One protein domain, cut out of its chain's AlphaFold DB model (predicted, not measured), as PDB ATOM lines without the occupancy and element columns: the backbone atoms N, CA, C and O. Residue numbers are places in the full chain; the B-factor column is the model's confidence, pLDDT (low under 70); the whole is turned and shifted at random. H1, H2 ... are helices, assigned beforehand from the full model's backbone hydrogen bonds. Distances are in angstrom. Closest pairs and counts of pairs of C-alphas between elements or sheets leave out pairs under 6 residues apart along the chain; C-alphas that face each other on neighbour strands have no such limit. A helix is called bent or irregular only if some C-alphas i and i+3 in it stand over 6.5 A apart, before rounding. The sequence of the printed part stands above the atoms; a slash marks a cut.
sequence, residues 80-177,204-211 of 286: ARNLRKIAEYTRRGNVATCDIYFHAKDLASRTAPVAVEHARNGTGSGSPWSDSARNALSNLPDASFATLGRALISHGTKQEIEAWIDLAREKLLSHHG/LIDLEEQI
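Overview. This is residues 80 to 177 and 204 to 211 of the 286 residues of an uncharacterized protein of Pandoraea pnomenusa (UniProt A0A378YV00). Two helical hairpins, H1 with H2a and H4 with H5, pack crosswise, H4 crossing H1 and H2a; arm H2b touches no helix. The printed part has 106 residues, 84 of them in six named helices, H1 to H6 in order along the chain, with no named strand; its class is all helix, and it is compact, with a radius of gyration of the C-alphas of 13.5 A and spans of 40 by 31 by 27 A.

Arrangement. H1 (residues 80 to 92) and H2a (97 to 110) touch as a hairpin; closest C-alphas Asn 82 and His 103, 5.3 A. H2, residues 97 to 120, one helix by its hydrogen bonds, is bent: C-alphas 110 and 113 are 6.8 A apart, and arm H2b (113 to 120) stands at 62 degrees, a steep tilt. H3 (131 to 138) touches residues 167 to 171 of H5 (158 to 174); closest C-alphas Ser 138 and Lys 171, 6.0 A. H4 (142 to 155) touches H2a about perpendicular, 82 degrees; closest C-alphas Thr 97 and Ala 151, 4.6 A. H4 and H5 form a hairpin, 15 degrees; closest C-alphas Leu 152 and Ile 161, 6.0 A. H6 (204 to 211) is near H4. O i to N i+4 pairs are within hydrogen-bond range except in H2a, 8 of 10.

Along the chain. H1 begins at C-alpha 80 (-38.298, 2.303, 9.049); H6 ends at C-alpha 211 (-11.853, -1.991, 26.312). H5 is 24.4 A long, H2a 20.5 A, H4 20.0 A.

Size, cuts and confidence. Residues 178 to 203 are not printed, a gap of 22.8 A between C-alphas 177 and 204. Confidence is low, under 70, in 42 residues, among them 109 to 127 and 204 to 211.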
ATOM      1  N   ALA A  80     -38.110   3.665   9.549       79.19
ATOM      2  CA  ALA A  80     -38.298   2.303   9.049       79.19
ATOM      3  C   ALA A  80     -37.258   1.858   8.001       79.19
ATOM      4  O   ALA A  80     -37.048   0.662   7.788       79.19
ATOM      5  N   ARG A  81     -36.633   2.787   7.268       81.50
ATOM      6  CA  ARG A  81     -35.549   2.471   6.327       81.50
ATOM      7  C   ARG A  81     -34.221   2.301   7.059       81.50
ATOM      8  O   ARG A  81     -33.476   1.394   6.697       81.50
ATOM      9  N   ASN A  82     -33.937   3.136   8.056       84.81
ATOM     10  CA  ASN A  82     -32.732   3.003   8.875       84.81
ATOM     11  C   ASN A  82     -32.759   1.710   9.686       84.81
ATOM     12  O   ASN A  82     -31.804   0.948   9.606       84.81
ATOM     13  N   LEU A  83     -33.886   1.379  10.319       85.88
ATOM     14  CA  LEU A  83     -34.063   0.109  11.032       85.88
ATOM     15  C   LEU A  83     -33.861  -1.107  10.115       85.88
ATOM     16  O   LEU A  83     -33.127  -2.032  10.455       85.88
ATOM     17  N   ARG A  84     -34.425  -1.077   8.896       85.69
ATOM     18  CA  ARG A  84     -34.185  -2.132   7.892       85.69
ATOM     19  C   ARG A  84     -32.715  -2.250   7.504       85.69
ATOM     20  O   ARG A  84     -32.231  -3.364   7.327       85.69
ATOM     21  N   LYS A  85     -32.012  -1.124   7.352       87.94
ATOM     22  CA  LYS A  85     -30.590  -1.117   6.992       87.94
ATOM     23  C   LYS A  85     -29.705  -1.613   8.125       87.94
ATOM     24  O   LYS A  85     -28.803  -2.392   7.852       87.94
ATOM     25  N   ILE A  86     -30.014  -1.246   9.366       87.00
ATOM     26  CA  ILE A  86     -29.343  -1.778  10.553       87.00
ATOM     27  C   ILE A  86     -29.504  -3.295  10.587       87.00
ATOM     28  O   ILE A  86     -28.499  -3.992  10.584       87.00
ATOM     29  N   ALA A  87     -30.735  -3.809  10.494       84.50
ATOM     30  CA  ALA A  87     -30.999  -5.249  10.490       84.50
ATOM     31  C   ALA A  87     -30.304  -5.996   9.333       84.50
ATOM     32  O   ALA A  87     -29.841  -7.123   9.497       84.50
ATOM     33  N   GLU A  88     -30.240  -5.388   8.145       84.75
ATOM     34  CA  GLU A  88     -29.542  -5.951   6.985       84.75
ATOM     35  C   GLU A  88     -28.024  -5.993   7.200       84.75
ATOM     36  O   GLU A  88     -27.384  -6.989   6.864       84.75
ATOM     37  N   TYR A  89     -27.439  -4.917   7.729       83.50
ATOM     38  CA  TYR A  89     -25.989  -4.774   7.854       83.50
ATOM     39  C   TYR A  89     -25.430  -5.592   9.012       83.50
ATOM     40  O   TYR A  89     -24.412  -6.258   8.841       83.50
ATOM     41  N   THR A  90     -26.130  -5.625  10.145       78.50
ATOM     42  CA  THR A  90     -25.732  -6.435  11.302       78.50
ATOM     43  C   THR A  90     -25.834  -7.932  11.019       78.50
ATOM     44  O   THR A  90     -24.998  -8.695  11.488       78.50
ATOM     45  N   ARG A  91     -26.785  -8.363  10.177       74.62
ATOM     46  CA  ARG A  91     -26.893  -9.764   9.738       74.62
ATOM     47  C   ARG A  91     -25.769 -10.194   8.796       74.62
ATOM     48  O   ARG A  91     -25.409 -11.365   8.774       74.62
ATOM     49  N   ARG A  92     -25.246  -9.282   7.972       69.88
ATOM     50  CA  ARG A  92     -24.235  -9.613   6.955       69.88
ATOM     51  C   ARG A  92     -22.853  -9.905   7.533       69.88
ATOM     52  O   ARG A  92     -22.059 -10.499   6.813       69.88
ATOM     53  N   GLY A  93     -22.553  -9.465   8.757       60.28
ATOM     54  CA  GLY A  93     -21.282  -9.710   9.461       60.28
ATOM     55  C   GLY A  93     -20.039  -9.027   8.863       60.28
ATOM     56  O   GLY A  93     -19.122  -8.689   9.596       60.28
ATOM     57  N   ASN A  94     -20.039  -8.744   7.558       68.56
ATOM     58  CA  ASN A  94     -18.903  -8.217   6.794       68.56
ATOM     59  C   ASN A  94     -19.038  -6.716   6.476       68.56
ATOM     60  O   ASN A  94     -18.402  -6.213   5.551       68.56
ATOM     61  N   VAL A  95     -19.936  -6.011   7.168       69.69
ATOM     62  CA  VAL A  95     -20.166  -4.571   6.981       69.69
ATOM     63  C   VAL A  95     -19.375  -3.804   8.034       69.69
ATOM     64  O   VAL A  95     -19.371  -4.189   9.201       69.69
ATOM     65  N   ALA A  96     -18.720  -2.716   7.627       69.25
ATOM     66  CA  ALA A  96     -17.950  -1.884   8.540       69.25
ATOM     67  C   ALA A  96     -18.842  -1.298   9.649       69.25
ATOM     68  O   ALA A  96     -19.973  -0.866   9.406       69.25
ATOM     69  N   THR A  97     -18.320  -1.243  10.875       72.50
ATOM     70  CA  THR A  97     -19.061  -0.741  12.045       72.50
ATOM     71  C   THR A  97     -19.492   0.717  11.888       72.50
ATOM     72  O   THR A  97     -20.564   1.088  12.359       72.50
ATOM     73  N   CYS A  98     -18.725   1.528  11.152       66.88
ATOM     74  CA  CYS A  98     -19.070   2.916  10.844       66.88
ATOM     75  C   CYS A  98     -20.323   3.046   9.958       66.88
ATOM     76  O   CYS A  98     -21.131   3.949  10.171       66.88
ATOM     77  N   ASP A  99     -20.539   2.126   9.012       73.38
ATOM     78  CA  ASP A  99     -21.720   2.127   8.139       73.38
ATOM     79  C   ASP A  99     -22.984   1.696   8.893       73.38
ATOM     80  O   ASP A  99     -24.079   2.202   8.634       73.38
ATOM     81  N   ILE A 100     -22.837   0.771   9.848       77.50
ATOM     82  CA  ILE A 100     -23.909   0.388  10.775       77.50
ATOM     83  C   ILE A 100     -24.259   1.587  11.662       77.50
ATOM     84  O   ILE A 100     -25.431   1.966  11.756       77.50
ATOM     85  N   TYR A 101     -23.242   2.233  12.241       82.19
ATOM     86  CA  TYR A 101     -23.428   3.398  13.099       82.19
ATOM     87  C   TYR A 101     -24.042   4.589  12.358       82.19
ATOM     88  O   TYR A 101     -24.909   5.257  12.913       82.19
ATOM     89  N   PHE A 102     -23.703   4.819  11.083       84.38
ATOM     90  CA  PHE A 102     -24.312   5.882  10.275       84.38
ATOM     91  C   PHE A 102     -25.848   5.828  10.320       84.38
ATOM     92  O   PHE A 102     -26.521   6.856  10.415       84.38
ATOM     93  N   HIS A 103     -26.413   4.621  10.241       84.75
ATOM     94  CA  HIS A 103     -27.858   4.428  10.287       84.75
ATOM     95  C   HIS A 103     -28.430   4.517  11.705       84.75
ATOM     96  O   HIS A 103     -29.555   4.992  11.853       84.75
ATOM     97  N   ALA A 104     -27.675   4.098  12.723       84.75
ATOM     98  CA  ALA A 104     -28.072   4.218  14.127       84.75
ATOM     99  C   ALA A 104     -28.078   5.682  14.604       84.75
ATOM    100  O   ALA A 104     -29.031   6.120  15.247       84.75
ATOM    101  N   LYS A 105     -27.081   6.470  14.196       83.19
ATOM    102  CA  LYS A 105     -26.973   7.901  14.496       83.19
ATOM    103  C   LYS A 105     -28.137   8.712  13.921       83.19
ATOM    104  O   LYS A 105     -28.668   9.583  14.599       83.19
ATOM    105  N   ASP A 106     -28.565   8.419  12.688       81.25
ATOM    106  CA  ASP A 106     -29.714   9.105  12.060       81.25
ATOM    107  C   ASP A 106     -31.054   8.744  12.735       81.25
ATOM    108  O   ASP A 106     -32.019   9.499  12.623       81.25
ATOM    109  N   LEU A 107     -31.128   7.614  13.456       81.19
ATOM    110  CA  LEU A 107     -32.249   7.354  14.364       81.19
ATOM    111  C   LEU A 107     -32.166   8.304  15.558       81.19
ATOM    112  O   LEU A 107     -33.102   9.065  15.771       81.19
ATOM    113  N   ALA A 108     -31.024   8.329  16.252       72.31
ATOM    114  CA  ALA A 108     -30.824   9.126  17.459       72.31
ATOM    115  C   ALA A 108     -31.037  10.636  17.248       72.31
ATOM    116  O   ALA A 108     -31.740  11.293  18.013       72.31
ATOM    117  N   SER A 109     -30.496  11.201  16.164       62.88
ATOM    118  CA  SER A 109     -30.565  12.645  15.900       62.88
ATOM    119  C   SER A 109     -31.979  13.176  15.644       62.88
ATOM    120  O   SER A 109     -32.219  14.371  15.782       62.88
ATOM    121  N   ARG A 110     -32.920  12.313  15.243       63.38
ATOM    122  CA  ARG A 110     -34.316  12.711  14.982       63.38
ATOM    123  C   ARG A 110     -35.177  12.694  16.219       63.38
ATOM    124  O   ARG A 110     -36.140  13.448  16.304       63.38
ATOM    125  N   THR A 111     -34.846  11.800  17.131       59.38
ATOM    126  CA  THR A 111     -35.582  11.575  18.365       59.38
ATOM    127  C   THR A 111     -34.983  12.364  19.516       59.38
ATOM    128  O   THR A 111     -35.715  12.654  20.447       59.38
ATOM    129  N   ALA A 112     -33.742  12.850  19.410       55.69
ATOM    130  CA  ALA A 112     -33.127  13.755  20.383       55.69
ATOM    131  C   ALA A 112     -33.967  15.009  20.740       55.69
ATOM    132  O   ALA A 112     -34.084  15.291  21.929       55.69
ATOM    133  N   PRO A 113     -34.616  15.742  19.807       55.22
ATOM    134  CA  PRO A 113     -35.465  16.884  20.172       55.22
ATOM    135  C   PRO A 113     -36.686  16.459  21.003       55.22
ATOM    136  O   PRO A 113     -37.043  17.110  21.977       55.22
ATOM    137  N   VAL A 114     -37.280  15.320  20.640       54.81
ATOM    138  CA  VAL A 114     -38.478  14.753  21.273       54.81
ATOM    139  C   VAL A 114     -38.131  14.136  22.637       54.81
ATOM    140  O   VAL A 114     -38.851  14.324  23.610       54.81
ATOM    141  N   ALA A 115     -36.981  13.474  22.747       51.72
ATOM    142  CA  ALA A 115     -36.454  12.910  23.986       51.72
ATOM    143  C   ALA A 115     -36.071  13.999  25.000       51.72
ATOM    144  O   ALA A 115     -36.339  13.836  26.187       51.72
ATOM    145  N   VAL A 116     -35.515  15.132  24.550       53.16
ATOM    146  CA  VAL A 116     -35.241  16.297  25.412       53.16
ATOM    147  C   VAL A 116     -36.542  16.907  25.947       53.16
ATOM    148  O   VAL A 116     -36.610  17.252  27.126       53.16
ATOM    149  N   GLU A 117     -37.596  16.991  25.131       50.47
ATOM    150  CA  GLU A 117     -38.914  17.452  25.587       50.47
ATOM    151  C   GLU A 117     -39.584  16.466  26.560       50.47
ATOM    152  O   GLU A 117     -40.099  16.883  27.599       50.47
ATOM    153  N   HIS A 118     -39.528  15.157  26.298       50.91
ATOM    154  CA  HIS A 118     -40.105  14.150  27.196       50.91
ATOM    155  C   HIS A 118     -39.319  13.962  28.500       50.91
ATOM    156  O   HIS A 118     -39.932  13.713  29.542       50.91
ATOM    157  N   ALA A 119     -37.992  14.128  28.473       51.12
ATOM    158  CA  ALA A 119     -37.162  14.167  29.674       51.12
ATOM    159  C   ALA A 119     -37.490  15.399  30.533       51.12
ATOM    160  O   ALA A 119     -37.584  15.298  31.755       51.12
ATOM    161  N   ARG A 120     -37.746  16.552  29.900       51.84
ATOM    162  CA  ARG A 120     -38.151  17.787  30.589       51.84
ATOM    163  C   ARG A 120     -39.554  17.697  31.198       51.84
ATOM    164  O   ARG A 120     -39.803  18.310  32.231       51.84
ATOM    165  N   ASN A 121     -40.435  16.900  30.595       52.50
ATOM    166  CA  ASN A 121     -41.810  16.680  31.051       52.50
ATOM    167  C   ASN A 121     -41.977  15.425  31.935       52.50
ATOM    168  O   ASN A 121     -43.106  14.999  32.173       52.50
ATOM    169  N   GLY A 122     -40.879  14.806  32.393       45.97
ATOM    170  CA  GLY A 122     -40.890  13.699  33.362       45.97
ATOM    171  C   GLY A 122     -41.606  12.418  32.910       45.97
ATOM    172  O   GLY A 122     -41.918  11.572  33.740       45.97
ATOM    173  N   THR A 123     -41.900  12.281  31.615       45.84
ATOM    174  CA  THR A 123     -42.752  11.212  31.054       45.84
ATOM    175  C   THR A 123     -42.025  10.311  30.057       45.84
ATOM    176  O   THR A 123     -42.574   9.287  29.662       45.84
ATOM    177  N   GLY A 124     -40.793  10.649  29.661       46.88
ATOM    178  CA  GLY A 124     -39.990   9.836  28.746       46.88
ATOM    179  C   GLY A 124     -38.868   9.078  29.435       46.88
ATOM    180  O   GLY A 124     -38.165   9.619  30.288       46.88
ATOM    181  N   SER A 125     -38.619   7.853  28.973       52.44
ATOM    182  CA  SER A 125     -37.273   7.288  29.036       52.44
ATOM    183  C   SER A 125     -36.366   8.236  28.251       52.44
ATOM    184  O   SER A 125     -36.644   8.495  27.082       52.44
ATOM    185  N   GLY A 126     -35.312   8.779  28.867       59.91
ATOM    186  CA  GLY A 126     -34.329   9.673  28.229       59.91
ATOM    187  C   GLY A 126     -33.508   9.019  27.106       59.91
ATOM    188  O   GLY A 126     -32.372   9.411  26.858       59.91
ATOM    189  N   SER A 127     -34.058   7.994  26.456       69.50
ATOM    190  CA  SER A 127     -33.473   7.283  25.337       69.50
ATOM    191  C   SER A 127     -33.372   8.208  24.128       69.50
ATOM    192  O   SER A 127     -34.337   8.897  23.787       69.50
ATOM    193  N   PRO A 128     -32.238   8.185  23.413       73.88
ATOM    194  CA  PRO A 128     -32.091   8.920  22.179       73.88
ATOM    195  C   PRO A 128     -32.930   8.316  21.050       73.88
ATOM    196  O   PRO A 128     -32.936   8.915  19.988       73.88
ATOM    197  N   TRP A 129     -33.624   7.181  21.222       82.50
ATOM    198  CA  TRP A 129     -34.440   6.520  20.193       82.50
ATOM    199  C   TRP A 129     -35.940   6.553  20.510       82.50
ATOM    200  O   TRP A 129     -36.338   6.495  21.667       82.50
ATOM    201  N   SER A 130     -36.776   6.584  19.466       79.88
ATOM    202  CA  SER A 130     -38.234   6.445  19.600       79.88
ATOM    203  C   SER A 130     -38.611   5.058  20.119       79.88
ATOM    204  O   SER A 130     -37.902   4.084  19.869       79.88
ATOM    205  N   ASP A 131     -39.777   4.933  20.753       79.75
ATOM    206  CA  ASP A 131     -40.297   3.636  21.215       79.75
ATOM    207  C   ASP A 131     -40.433   2.619  20.073       79.75
ATOM    208  O   ASP A 131     -40.131   1.437  20.229       79.75
ATOM    209  N   SER A 132     -40.823   3.088  18.883       78.94
ATOM    210  CA  SER A 132     -40.862   2.282  17.656       78.94
ATOM    211  C   SER A 132     -39.476   1.738  17.291       78.94
ATOM    212  O   SER A 132     -39.322   0.536  17.049       78.94
ATOM    213  N   ALA A 133     -38.450   2.592  17.309       83.19
ATOM    214  CA  ALA A 133     -37.078   2.177  17.052       83.19
ATOM    215  C   ALA A 133     -36.566   1.224  18.137       83.19
ATOM    216  O   ALA A 133     -36.011   0.185  17.797       83.19
ATOM    217  N   ARG A 134     -36.817   1.509  19.418       85.12
ATOM    218  CA  ARG A 134     -36.464   0.622  20.536       85.12
ATOM    219  C   ARG A 134     -37.064  -0.769  20.366       85.12
ATOM    220  O   ARG A 134     -36.325  -1.747  20.385       85.12
ATOM    221  N   ASN A 135     -38.365  -0.853  20.094       84.38
ATOM    222  CA  ASN A 135     -39.056  -2.120  19.854       84.38
ATOM    223  C   ASN A 135     -38.492  -2.868  18.637       84.38
ATOM    224  O   ASN A 135     -38.365  -4.088  18.647       84.38
ATOM    225  N   ALA A 136     -38.140  -2.164  17.563       84.06
ATOM    226  CA  ALA A 136     -37.543  -2.801  16.394       84.06
ATOM    227  C   ALA A 136     -36.109  -3.298  16.657       84.06
ATOM    228  O   ALA A 136     -35.726  -4.354  16.154       84.06
ATOM    229  N   LEU A 137     -35.326  -2.550  17.440       88.19
ATOM    230  CA  LEU A 137     -33.959  -2.906  17.811       88.19
ATOM    231  C   LEU A 137     -33.928  -4.065  18.816       88.19
ATOM    232  O   LEU A 137     -33.117  -4.973  18.647       88.19
ATOM    233  N   SER A 138     -34.828  -4.097  19.803       84.62
ATOM    234  CA  SER A 138     -34.924  -5.196  20.778       84.62
ATOM    235  C   SER A 138     -35.337  -6.518  20.124       84.62
ATOM    236  O   SER A 138     -34.895  -7.585  20.548       84.62
ATOM    237  N   ASN A 139     -36.097  -6.453  19.028       85.38
ATOM    238  CA  ASN A 139     -36.494  -7.608  18.218       85.38
ATOM    239  C   ASN A 139     -35.407  -8.106  17.243       85.38
ATOM    240  O   ASN A 139     -35.639  -9.066  16.505       85.38
ATOM    241  N   LEU A 140     -34.218  -7.491  17.202       81.62
ATOM    242  CA  LEU A 140     -33.112  -8.019  16.399       81.62
ATOM    243  C   LEU A 140     -32.638  -9.380  16.944       81.62
ATOM    244  O   LEU A 140     -32.603  -9.561  18.163       81.62
ATOM    245  N   PRO A 141     -32.215 -10.320  16.075       79.56
ATOM    246  CA  PRO A 141     -31.546 -11.545  16.514       79.56
ATOM    247  C   PRO A 141     -30.302 -11.229  17.351       79.56
ATOM    248  O   PRO A 141     -29.596 -10.277  17.027       79.56
ATOM    249  N   ASP A 142     -29.989 -12.051  18.351       75.69
ATOM    250  CA  ASP A 142     -28.909 -11.812  19.325       75.69
ATOM    251  C   ASP A 142     -27.562 -11.460  18.672       75.69
ATOM    252  O   ASP A 142     -26.972 -10.425  18.973       75.69
ATOM    253  N   ALA A 143     -27.126 -12.223  17.664       71.12
ATOM    254  CA  ALA A 143     -25.891 -11.933  16.926       71.12
ATOM    255  C   ALA A 143     -25.921 -10.572  16.191       71.12
ATOM    256  O   ALA A 143     -24.922  -9.851  16.113       71.12
ATOM    257  N   SER A 144     -27.085 -10.197  15.653       75.62
ATOM    258  CA  SER A 144     -27.294  -8.902  14.995       75.62
ATOM    259  C   SER A 144     -27.363  -7.757  16.013       75.62
ATOM    260  O   SER A 144     -26.853  -6.668  15.751       75.62
ATOM    261  N   PHE A 145     -27.944  -8.016  17.183       80.75
ATOM    262  CA  PHE A 145     -28.010  -7.093  18.309       80.75
ATOM    263  C   PHE A 145     -26.618  -6.819  18.898       80.75
ATOM    264  O   PHE A 145     -26.245  -5.662  19.079       80.75
ATOM    265  N   ALA A 146     -25.801  -7.858  19.082       74.56
ATOM    266  CA  ALA A 146     -24.407  -7.740  19.509       74.56
ATOM    267  C   ALA A 146     -23.554  -6.974  18.483       74.56
ATOM    268  O   ALA A 146     -22.738  -6.125  18.838       74.56
ATOM    269  N   THR A 147     -23.780  -7.210  17.186       74.94
ATOM    270  CA  THR A 147     -23.090  -6.472  16.114       74.94
ATOM    271  C   THR A 147     -23.453  -4.983  16.113       74.94
ATOM    272  O   THR A 147     -22.587  -4.144  15.862       74.94
ATOM    273  N   LEU A 148     -24.706  -4.639  16.429       83.00
ATOM    274  CA  LEU A 148     -25.111  -3.251  16.654       83.00
ATOM    275  C   LEU A 148     -24.413  -2.657  17.884       83.00
ATOM    276  O   LEU A 148     -23.896  -1.546  17.793       83.00
ATOM    277  N   GLY A 149     -24.337  -3.407  18.987       78.31
ATOM    278  CA  GLY A 149     -23.610  -3.007  20.194       78.31
ATOM    279  C   GLY A 149     -22.155  -2.648  19.905       78.31
ATOM    280  O   GLY A 149     -21.713  -1.551  20.230       78.31
ATOM    281  N   ARG A 150     -21.436  -3.505  19.168       72.56
ATOM    282  CA  ARG A 150     -20.056  -3.218  18.730       72.56
ATOM    283  C   ARG A 150     -19.947  -1.926  17.919       72.56
ATOM    284  O   ARG A 150     -18.993  -1.170  18.095       72.56
ATOM    285  N   ALA A 151     -20.911  -1.657  17.039       75.19
ATOM    286  CA  ALA A 151     -20.925  -0.428  16.250       75.19
ATOM    287  C   ALA A 151     -21.176   0.824  17.106       75.19
ATOM    288  O   ALA A 151     -20.540   1.850  16.872       75.19
ATOM    289  N   LEU A 152     -22.058   0.732  18.105       78.44
ATOM    290  CA  LEU A 152     -22.347   1.818  19.044       78.44
ATOM    291  C   LEU A 152     -21.188   2.079  20.004       78.44
ATOM    292  O   LEU A 152     -20.868   3.230  20.248       78.44
ATOM    293  N   ILE A 153     -20.506   1.047  20.489       74.81
ATOM    294  CA  ILE A 153     -19.323   1.220  21.346       74.81
ATOM    295  C   ILE A 153     -18.171   1.861  20.560       74.81
ATOM    296  O   ILE A 153     -17.454   2.705  21.084       74.81
ATOM    297  N   SER A 154     -18.016   1.499  19.283       69.12
ATOM    298  CA  SER A 154     -16.921   2.013  18.449       69.12
ATOM    299  C   SER A 154     -17.091   3.480  18.034       69.12
ATOM    300  O   SER A 154     -16.096   4.156  17.795       69.12
ATOM    301  N   HIS A 155     -18.331   3.953  17.862       73.62
ATOM    302  CA  HIS A 155     -18.606   5.246  17.207       73.62
ATOM    303  C   HIS A 155     -19.677   6.099  17.895       73.62
ATOM    304  O   HIS A 155     -19.862   7.258  17.524       73.62
ATOM    305  N   GLY A 156     -20.418   5.519  18.834       66.81
ATOM    306  CA  GLY A 156     -21.573   6.118  19.482       66.81
ATOM    307  C   GLY A 156     -21.225   7.055  20.625       66.81
ATOM    308  O   GLY A 156     -20.136   7.045  21.191       66.81
ATOM    309  N   THR A 157     -22.197   7.889  20.961       71.75
ATOM    310  CA  THR A 157     -22.150   8.749  22.144       71.75
ATOM    311  C   THR A 157     -22.513   7.955  23.400       71.75
ATOM    312  O   THR A 157     -23.223   6.953  23.327       71.75
ATOM    313  N   LYS A 158     -22.089   8.436  24.577       66.75
ATOM    314  CA  LYS A 158     -22.398   7.805  25.873       66.75
ATOM    315  C   LYS A 158     -23.895   7.499  26.041       66.75
ATOM    316  O   LYS A 158     -24.247   6.390  26.416       66.75
ATOM    317  N   GLN A 159     -24.765   8.437  25.670       70.50
ATOM    318  CA  GLN A 159     -26.223   8.270  25.759       70.50
ATOM    319  C   GLN A 159     -26.763   7.164  24.838       70.50
ATOM    320  O   GLN A 159     -27.688   6.447  25.206       70.50
ATOM    321  N   GLU A 160     -26.197   7.006  23.637       74.75
ATOM    322  CA  GLU A 160     -26.582   5.934  22.704       74.75
ATOM    323  C   GLU A 160     -26.123   4.558  23.205       74.75
ATOM    324  O   GLU A 160     -26.831   3.567  23.021       74.75
ATOM    325  N   ILE A 161     -24.959   4.501  23.858       74.00
ATOM    326  CA  ILE A 161     -24.423   3.280  24.469       74.00
ATOM    327  C   ILE A 161     -25.256   2.888  25.694       74.00
ATOM    328  O   ILE A 161     -25.684   1.742  25.793       74.00
ATOM    329  N   GLU A 162     -25.555   3.830  26.591       71.44
ATOM    330  CA  GLU A 162     -26.401   3.595  27.771       71.44
ATOM    331  C   GLU A 162     -27.802   3.123  27.370       71.44
ATOM    332  O   GLU A 162     -28.288   2.116  27.880       71.44
ATOM    333  N   ALA A 163     -28.412   3.762  26.368       78.62
ATOM    334  CA  ALA A 163     -29.711   3.342  25.858       78.62
ATOM    335  C   ALA A 163     -29.691   1.942  25.229       78.62
ATOM    336  O   ALA A 163     -30.683   1.218  25.307       78.62
ATOM    337  N   TRP A 164     -28.581   1.544  24.603       82.88
ATOM    338  CA  TRP A 164     -28.407   0.179  24.112       82.88
ATOM    339  C   TRP A 164     -28.270  -0.834  25.251       82.88
ATOM    340  O   TRP A 164     -28.856  -1.912  25.167       82.88
ATOM    341  N   ILE A 165     -27.540  -0.489  26.315       75.06
ATOM    342  CA  ILE A 165     -27.389  -1.334  27.508       75.06
ATOM    343  C   ILE A 165     -28.744  -1.527  28.197       75.06
ATOM    344  O   ILE A 165     -29.102  -2.658  28.524       75.06
ATOM    345  N   ASP A 166     -29.525  -0.458  28.363       76.75
ATOM    346  CA  ASP A 166     -30.877  -0.537  28.927       76.75
ATOM    347  C   ASP A 166     -31.778  -1.443  28.076       76.75
ATOM    348  O   ASP A 166     -32.447  -2.337  28.596       76.75
ATOM    349  N   LEU A 167     -31.716  -1.294  26.749       81.19
ATOM    350  CA  LEU A 167     -32.445  -2.143  25.807       81.19
ATOM    351  C   LEU A 167     -31.993  -3.614  25.876       81.19
ATOM    352  O   LEU A 167     -32.809  -4.527  25.742       81.19
ATOM    353  N   ALA A 168     -30.697  -3.858  26.088       77.62
ATOM    354  CA  ALA A 168     -30.155  -5.197  26.285       77.62
ATOM    355  C   ALA A 168     -30.711  -5.812  27.574       77.62
ATOM    356  O   ALA A 168     -31.217  -6.929  27.540       77.62
ATOM    357  N   ARG A 169     -30.707  -5.067  28.688       72.25
ATOM    358  CA  ARG A 169     -31.297  -5.500  29.965       72.25
ATOM    359  C   ARG A 169     -32.782  -5.842  29.799       72.25
ATOM    360  O   ARG A 169     -33.199  -6.918  30.218       72.25
ATOM    361  N   GLU A 170     -33.557  -4.992  29.124       76.31
ATOM    362  CA  GLU A 170     -34.972  -5.244  28.807       76.31
ATOM    363  C   GLU A 170     -35.167  -6.528  27.986       76.31
ATOM    364  O   GLU A 170     -36.030  -7.347  28.312       76.31
ATOM    365  N   LYS A 171     -34.338  -6.744  26.956       75.81
ATOM    366  CA  LYS A 171     -34.370  -7.950  26.113       75.81
ATOM    367  C   LYS A 171     -34.030  -9.219  26.908       75.81
ATOM    368  O   LYS A 171     -34.658 -10.254  26.712       75.81
ATOM    369  N   LEU A 172     -33.065  -9.152  27.824       65.62
ATOM    370  CA  LEU A 172     -32.713 -10.280  28.695       65.62
ATOM    371  C   LEU A 172     -33.845 -10.600  29.689       65.62
ATOM    372  O   LEU A 172     -34.106 -11.767  29.974       65.62
ATOM    373  N   LEU A 173     -34.531  -9.573  30.199       62.19
ATOM    374  CA  LEU A 173     -35.641  -9.723  31.143       62.19
ATOM    375  C   LEU A 173     -36.911 -10.282  30.485       62.19
ATOM    376  O   LEU A 173     -37.614 -11.076  31.108       62.19
ATOM    377  N   SER A 174     -37.197  -9.924  29.228       60.72
ATOM    378  CA  SER A 174     -38.390 -10.394  28.509       60.72
ATOM    379  C   SER A 174     -38.318 -11.869  28.090       60.72
ATOM    380  O   SER A 174     -39.342 -12.548  28.077       60.72
ATOM    381  N   HIS A 175     -37.122 -12.410  27.841       54.78
ATOM    382  CA  HIS A 175     -36.924 -13.836  27.542       54.78
ATOM    383  C   HIS A 175     -37.162 -14.777  28.741       54.78
ATOM    384  O   HIS A 175     -37.218 -15.991  28.556       54.78
ATOM    385  N   HIS A 176     -37.333 -14.250  29.960       42.97
ATOM    386  CA  HIS A 176     -37.568 -15.046  31.171       42.97
ATOM    387  C   HIS A 176     -39.059 -15.342  31.445       42.97
ATOM    388  O   HIS A 176     -39.369 -16.075  32.378       42.97
ATOM    389  N   GLY A 177     -39.983 -14.781  30.651       42.53
ATOM    390  CA  GLY A 177     -41.430 -14.870  30.892       42.53
ATOM    391  C   GLY A 177     -42.181 -16.005  30.185       42.53
ATOM    392  O   GLY A 177     -43.371 -16.156  30.432       42.53
ATOM    393  N   LEU A 204     -20.133  -9.584  25.357       53.03
ATOM    394  CA  LEU A 204     -20.006  -8.558  26.398       53.03
ATOM    395  C   LEU A 204     -18.696  -8.700  27.195       53.03
ATOM    396  O   LEU A 204     -18.062  -7.688  27.472       53.03
ATOM    397  N   ILE A 205     -18.260  -9.930  27.481       52.25
ATOM    398  CA  ILE A 205     -16.987 -10.235  28.165       52.25
ATOM    399  C   ILE A 205     -15.779  -9.977  27.245       52.25
ATOM    400  O   ILE A 205     -14.833  -9.303  27.635       52.25
ATOM    401  N   ASP A 206     -15.823 -10.411  25.983       47.16
ATOM    402  CA  ASP A 206     -14.785 -10.116  24.983       47.16
ATOM    403  C   ASP A 206     -14.693  -8.600  24.705       47.16
ATOM    404  O   ASP A 206     -13.631  -8.077  24.356       47.16
ATOM    405  N   LEU A 207     -15.809  -7.873  24.854       50.53
ATOM    406  CA  LEU A 207     -15.856  -6.409  24.794       50.53
ATOM    407  C   LEU A 207     -15.176  -5.763  26.009       50.53
ATOM    408  O   LEU A 207     -14.492  -4.756  25.835       50.53
ATOM    409  N   GLU A 208     -15.315  -6.345  27.202       48.28
ATOM    410  CA  GLU A 208     -14.601  -5.934  28.419       48.28
ATOM    411  C   GLU A 208     -13.087  -6.002  28.222       48.28
ATOM    412  O   GLU A 208     -12.369  -5.018  28.421       48.28
ATOM    413  N   GLU A 209     -12.605  -7.146  27.738       49.19
ATOM    414  CA  GLU A 209     -11.184  -7.383  27.503       49.19
ATOM    415  C   GLU A 209     -10.627  -6.414  26.448       49.19
ATOM    416  O   GLU A 209      -9.553  -5.837  26.621       49.19
ATOM    417  N   GLN A 210     -11.382  -6.142  25.379       42.84
ATOM    418  CA  GLN A 210     -10.967  -5.195  24.341       42.84
ATOM    419  C   GLN A 210     -10.929  -3.740  24.827       42.84
ATOM    420  O   GLN A 210     -10.031  -2.998  24.421       42.84
ATOM    421  N   ILE A 211     -11.848  -3.332  25.706       47.69
ATOM    422  CA  ILE A 211     -11.853  -1.991  26.312       47.69
ATOM    423  C   ILE A 211     -10.676  -1.843  27.286       47.69
ATOM    424  O   ILE A 211      -9.952  -0.844  27.216       47.69
TER     425      ILE A 211